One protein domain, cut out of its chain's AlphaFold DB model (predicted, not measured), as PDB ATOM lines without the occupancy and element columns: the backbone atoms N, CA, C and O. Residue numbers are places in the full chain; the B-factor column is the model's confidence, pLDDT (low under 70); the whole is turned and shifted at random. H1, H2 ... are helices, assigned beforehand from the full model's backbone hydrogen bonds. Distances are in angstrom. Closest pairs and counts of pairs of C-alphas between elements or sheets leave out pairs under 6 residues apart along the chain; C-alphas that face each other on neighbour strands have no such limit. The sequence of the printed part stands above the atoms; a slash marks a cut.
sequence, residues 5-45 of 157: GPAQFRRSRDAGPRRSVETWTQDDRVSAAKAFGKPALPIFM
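Overview. This is residues 5 to 45 of the 157 residues of the protein "Beta-lactamase domain-containing protein" of Sphingomonas sp. Leaf10 (UniProt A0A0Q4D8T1). Two ten-residue helices lie far from each other, joined by a long link: H1 is a free arm at one end, while H2, with the short H3 packed on it, makes a small head at the other. The link of residues 15 to 25 spans the distance between arm and head, and the chain after H2 folds back to bring H3 onto it. The printed part has 41 residues, with three named helices in the order H1, H2, H3 and no named strand; the class is all helix. The whole is loose, with a radius of gyration of the C-alphas of 11.7 A, and its C-alphas span 31 by 21 by 13 A.

Arrangement. Start at H2, residues 26 to 35, which touches H3, residues 42 to 45. Look at Arg 29 and Met 45: their C-alphas, the closest of the two helices, are 5.3 A apart. The centres of H2 and H3 are 9.5 A apart. H1, residues 5 to 14, touches no helix and is apart from both H2 and H3. In H1 and H2 every O i to N i+4 pair is within hydrogen-bond range; H3 is too short for such a pair, and its one O i to N i+3 pair is within range.

Along the chain. Find C-alpha 26 at (-26.415, -9.306, 48.591); from there H2 runs 14.3 A to C-alpha 35. H1 begins at C-alpha 5, at (-7.828, -30.512, 33.283), and runs 14.7 A to C-alpha 14. H3 runs 5.0 A from C-alpha 42 to C-alpha 45, at (-19.420, -13.765, 49.787).

Size, cuts and confidence. The two C-alphas farthest apart are those of Gly 5 and Gln 26, at 32.1 A. Residues 5 to 16, of which 5 to 14 belong to H1, stand free. The link from H1 to H2 is long, with 11 residues, and that from H2 to H3 is short, with 6. The printed part has no cut. Its mean pLDDT is 84.6, and no printed residue is under 70.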
ATOM      1  N   GLY A   5      -8.508 -30.990  34.476       79.62
ATOM      2  CA  GLY A   5      -7.828 -30.512  33.283       79.62
ATOM      3  C   GLY A   5      -8.443 -29.264  32.623       79.62
ATOM      4  O   GLY A   5      -9.532 -28.798  32.985       79.62
ATOM      5  N   PRO A   6      -7.771 -28.716  31.589       80.44
ATOM      6  CA  PRO A   6      -8.094 -27.404  31.010       80.44
ATOM      7  C   PRO A   6      -9.473 -27.306  30.341       80.44
ATOM      8  O   PRO A   6     -10.072 -26.231  30.280       80.44
ATOM      9  N   ALA A   7      -9.997 -28.413  29.806       85.75
ATOM     10  CA  ALA A   7     -11.325 -28.436  29.190       85.75
ATOM     11  C   ALA A   7     -12.435 -28.238  30.231       85.75
ATOM     12  O   ALA A   7     -13.387 -27.501  29.980       85.75
ATOM     13  N   GLN A   8     -12.291 -28.850  31.411       82.25
ATOM     14  CA  GLN A   8     -13.245 -28.658  32.494       82.25
ATOM     15  C   GLN A   8     -13.167 -27.241  33.056       82.25
ATOM     16  O   GLN A   8     -14.210 -26.634  33.267       82.25
ATOM     17  N   PHE A   9     -11.959 -26.698  33.236       76.62
ATOM     18  CA  PHE A   9     -11.788 -25.310  33.670       76.62
ATOM     19  C   PHE A   9     -12.508 -24.327  32.735       76.62
ATOM     20  O   PHE A   9     -13.268 -23.484  33.206       76.62
ATOM     21  N   ARG A  10     -12.339 -24.476  31.411       81.00
ATOM     22  CA  ARG A  10     -13.043 -23.638  30.424       81.00
ATOM     23  C   ARG A  10     -14.558 -23.761  30.542       81.00
ATOM     24  O   ARG A  10     -15.223 -22.740  30.641       81.00
ATOM     25  N   ARG A  11     -15.092 -24.984  30.635       84.50
ATOM     26  CA  ARG A  11     -16.533 -25.197  30.852       84.50
ATOM     27  C   ARG A  11     -17.036 -24.521  32.125       84.50
ATOM     28  O   ARG A  11     -18.076 -23.882  32.085       84.50
ATOM     29  N   SER A  12     -16.302 -24.631  33.232       77.69
ATOM     30  CA  SER A  12     -16.669 -23.983  34.497       77.69
ATOM     31  C   SER A  12     -16.619 -22.456  34.410       77.69
ATOM     32  O   SER A  12     -17.509 -21.798  34.936       77.69
ATOM     33  N   ARG A  13     -15.613 -21.892  33.728       78.06
ATOM     34  CA  ARG A  13     -15.513 -20.449  33.466       78.06
ATOM     35  C   ARG A  13     -16.686 -19.962  32.616       78.06
ATOM     36  O   ARG A  13     -17.302 -18.961  32.954       78.06
ATOM     37  N   ASP A  14     -16.992 -20.676  31.536       82.56
ATOM     38  CA  ASP A  14     -18.033 -20.296  30.575       82.56
ATOM     39  C   ASP A  14     -19.448 -20.500  31.147       82.56
ATOM     40  O   ASP A  14     -20.370 -19.771  30.794       82.56
ATOM     41  N   ALA A  15     -19.613 -21.451  32.074       80.88
ATOM     42  CA  ALA A  15     -20.819 -21.620  32.889       80.88
ATOM     43  C   ALA A  15     -20.934 -20.588  34.024       80.88
ATOM     44  O   ALA A  15     -21.905 -20.609  34.783       80.88
ATOM     45  N   GLY A  16     -19.935 -19.713  34.163       73.50
ATOM     46  CA  GLY A  16     -19.924 -18.652  35.145       73.50
ATOM     47  C   GLY A  16     -21.086 -17.662  34.974       73.50
ATOM     48  O   GLY A  16     -21.858 -17.706  34.012       73.50
ATOM     49  N   PRO A  17     -21.236 -16.744  35.931       74.06
ATOM     50  CA  PRO A  17     -22.342 -15.802  35.945       74.06
ATOM     51  C   PRO A  17     -22.312 -14.871  34.731       74.06
ATOM     52  O   PRO A  17     -21.281 -14.290  34.411       74.06
ATOM     53  N   ARG A  18     -23.471 -14.658  34.095       78.44
ATOM     54  CA  ARG A  18     -23.601 -13.727  32.954       78.44
ATOM     55  C   ARG A  18     -23.444 -12.252  33.341       78.44
ATOM     56  O   ARG A  18     -23.203 -11.423  32.473       78.44
ATOM     57  N   ARG A  19     -23.636 -11.922  34.624       81.94
ATOM     58  CA  ARG A  19     -23.481 -10.572  35.185       81.94
ATOM     59  C   ARG A  19     -22.188 -10.496  35.987       81.94
ATOM     60  O   ARG A  19     -21.913 -11.403  36.774       81.94
ATOM     61  N   SER A  20     -21.457  -9.396  35.821       81.12
ATOM     62  CA  SER A  20     -20.216  -9.119  36.547       81.12
ATOM     63  C   SER A  20     -20.436  -9.142  38.060       81.12
ATOM     64  O   SER A  20     -21.457  -8.633  38.535       81.12
ATOM     65  N   VAL A  21     -19.486  -9.694  38.816       79.56
ATOM     66  CA  VAL A  21     -19.576  -9.833  40.285       79.56
ATOM     67  C   VAL A  21     -19.693  -8.485  41.007       79.56
ATOM     68  O   VAL A  21     -20.263  -8.401  42.092       79.56
ATOM     69  N   GLU A  22     -19.229  -7.409  40.377       80.88
ATOM     70  CA  GLU A  22     -19.340  -6.024  40.839       80.88
ATOM     71  C   GLU A  22     -20.795  -5.536  40.873       80.88
ATOM     72  O   GLU A  22     -21.136  -4.673  41.676       80.88
ATOM     73  N   THR A  23     -21.668  -6.106  40.035       88.56
ATOM     74  CA  THR A  23     -23.100  -5.754  39.954       88.56
ATOM     75  C   THR A  23     -23.997  -6.636  40.820       88.56
ATOM     76  O   THR A  23     -25.217  -6.473  40.819       88.56
ATOM     77  N   TRP A  24     -23.416  -7.602  41.532       89.00
ATOM     78  CA  TRP A  24     -24.175  -8.548  42.339       89.00
ATOM     79  C   TRP A  24     -24.781  -7.889  43.571       89.00
ATOM     80  O   TRP A  24     -24.093  -7.183  44.314       89.00
ATOM     81  N   THR A  25     -26.050  -8.204  43.824       91.50
ATOM     82  CA  THR A  25     -26.725  -7.861  45.077       91.50
ATOM     83  C   THR A  25     -26.227  -8.743  46.225       91.50
ATOM     84  O   THR A  25     -25.481  -9.710  46.037       91.50
ATOM     85  N   GLN A  26     -26.659  -8.432  47.447       90.31
ATOM     86  CA  GLN A  26     -26.415  -9.306  48.591       90.31
ATOM     87  C   GLN A  26     -27.016 -10.705  48.368       90.31
ATOM     88  O   GLN A  26     -26.343 -11.700  48.629       90.31
ATOM     89  N   ASP A  27     -28.231 -10.791  47.823       92.69
ATOM     90  CA  ASP A  27     -28.913 -12.066  47.568       92.69
ATOM     91  C   ASP A  27     -28.214 -12.902  46.493       92.69
ATOM     92  O   ASP A  27     -28.114 -14.125  46.635       92.69
ATOM     93  N   ASP A  28     -27.662 -12.253  45.460       91.12
ATOM     94  CA  ASP A  28     -26.829 -12.911  44.448       91.12
ATOM     95  C   ASP A  28     -25.616 -13.592  45.118       91.12
ATOM     96  O   ASP A  28     -25.339 -14.771  44.882       91.12
ATOM     97  N   ARG A  29     -24.931 -12.884  46.030       89.56
ATOM     98  CA  ARG A  29     -23.764 -13.404  46.769       89.56
ATOM     99  C   ARG A  29     -24.136 -14.525  47.739       89.56
ATOM    100  O   ARG A  29     -23.412 -15.516  47.825       89.56
ATOM    101  N   VAL A  30     -25.259 -14.396  48.452       91.81
ATOM    102  CA  VAL A  30     -25.772 -15.446  49.355       91.81
ATOM    103  C   VAL A  30     -26.083 -16.713  48.561       91.81
ATOM    104  O   VAL A  30     -25.711 -17.813  48.976       91.81
ATOM    105  N   SER A  31     -26.754 -16.565  47.419       90.00
ATOM    106  CA  SER A  31     -27.130 -17.683  46.551       90.00
ATOM    107  C   SER A  31     -25.898 -18.384  45.981       90.00
ATOM    108  O   SER A  31     -25.828 -19.612  46.004       90.00
ATOM    109  N   ALA A  32     -24.892 -17.616  45.554       87.19
ATOM    110  CA  ALA A  32     -23.621 -18.158  45.091       87.19
ATOM    111  C   ALA A  32     -22.879 -18.925  46.197       87.19
ATOM    112  O   ALA A  32     -22.493 -20.071  45.978       87.19
ATOM    113  N   ALA A  33     -22.726 -18.350  47.396       88.19
ATOM    114  CA  ALA A  33     -22.061 -19.026  48.514       88.19
ATOM    115  C   ALA A  33     -22.726 -20.376  48.836       88.19
ATOM    116  O   ALA A  33     -22.039 -21.396  48.914       88.19
ATOM    117  N   LYS A  34     -24.066 -20.407  48.902       89.56
ATOM    118  CA  LYS A  34     -24.846 -21.640  49.097       89.56
ATOM    119  C   LYS A  34     -24.613 -22.662  47.981       89.56
ATOM    120  O   LYS A  34     -24.429 -23.838  48.277       89.56
ATOM    121  N   ALA A  35     -24.578 -22.229  46.718       87.94
ATOM    122  CA  ALA A  35     -24.312 -23.109  45.576       87.94
ATOM    123  C   ALA A  35     -22.906 -23.741  45.619       87.94
ATOM    124  O   ALA A  35     -22.726 -24.868  45.163       87.94
ATOM    125  N   PHE A  36     -21.929 -23.053  46.217       82.81
ATOM    126  CA  PHE A  36     -20.583 -23.579  46.480       82.81
ATOM    127  C   PHE A  36     -20.467 -24.357  47.802       82.81
ATOM    128  O   PHE A  36     -19.361 -24.724  48.196       82.81
ATOM    129  N   GLY A  37     -21.578 -24.609  48.505       89.31
ATOM    130  CA  GLY A  37     -21.573 -25.302  49.796       89.31
ATOM    131  C   GLY A  37     -20.910 -24.502  50.923       89.31
ATOM    132  O   GLY A  37     -20.503 -25.084  51.926       89.31
ATOM    133  N   LYS A  38     -20.779 -23.179  50.769       87.69
ATOM    134  CA  LYS A  38     -20.190 -22.282  51.768       87.69
ATOM    135  C   LYS A  38     -21.280 -21.587  52.585       87.69
ATOM    136  O   LYS A  38     -22.338 -21.253  52.044       87.69
ATOM    137  N   PRO A  39     -21.043 -21.321  53.881       89.94
ATOM    138  CA  PRO A  39     -21.980 -20.539  54.671       89.94
ATOM    139  C   PRO A  39     -22.025 -19.094  54.156       89.94
ATOM    140  O   PRO A  39     -21.032 -18.564  53.654       89.94
ATOM    141  N   ALA A  40     -23.180 -18.443  54.302       88.75
ATOM    142  CA  ALA A  40     -23.405 -17.060  53.882       88.75
ATOM    143  C   ALA A  40     -22.766 -16.056  54.863       88.75
ATOM    144  O   ALA A  40     -23.447 -15.256  55.500       88.75
ATOM    145  N   LEU A  41     -21.443 -16.139  55.009       87.12
ATOM    146  CA  LEU A  41     -20.632 -15.221  55.804       87.12
ATOM    147  C   LEU A  41     -19.874 -14.263  54.877       87.12
ATOM    148  O   LEU A  41     -19.441 -14.694  53.803       87.12
ATOM    149  N   PRO A  42     -19.626 -13.003  55.291       83.12
ATOM    150  CA  PRO A  42     -18.930 -12.014  54.464       83.12
ATOM    151  C   PRO A  42     -17.624 -12.521  53.838       83.12
ATOM    152  O   PRO A  42     -17.358 -12.237  52.671       83.12
ATOM    153  N   ILE A  43     -16.860 -13.342  54.569       83.75
ATOM    154  CA  ILE A  43     -15.589 -13.916  54.102       83.75
ATOM    155  C   ILE A  43     -15.723 -14.802  52.854       83.75
ATOM    156  O   ILE A  43     -14.794 -14.878  52.057       83.75
ATOM    157  N   PHE A  44     -16.882 -15.435  52.655       83.75
ATOM    158  CA  PHE A  44     -17.153 -16.324  51.521       83.75
ATOM    159  C   PHE A  44     -17.992 -15.670  50.422       83.75
ATOM    160  O   PHE A  44     -18.237 -16.289  49.390       83.75
ATOM    161  N   MET A  45     -18.454 -14.442  50.649       85.25
ATOM    162  CA  MET A  45     -19.420 -13.765  49.787       85.25
ATOM    163  C   MET A  45     -18.831 -12.581  49.026       85.25
ATOM    164  O   MET A  45     -19.334 -12.237  47.958       85.25
TER     165      MET A  45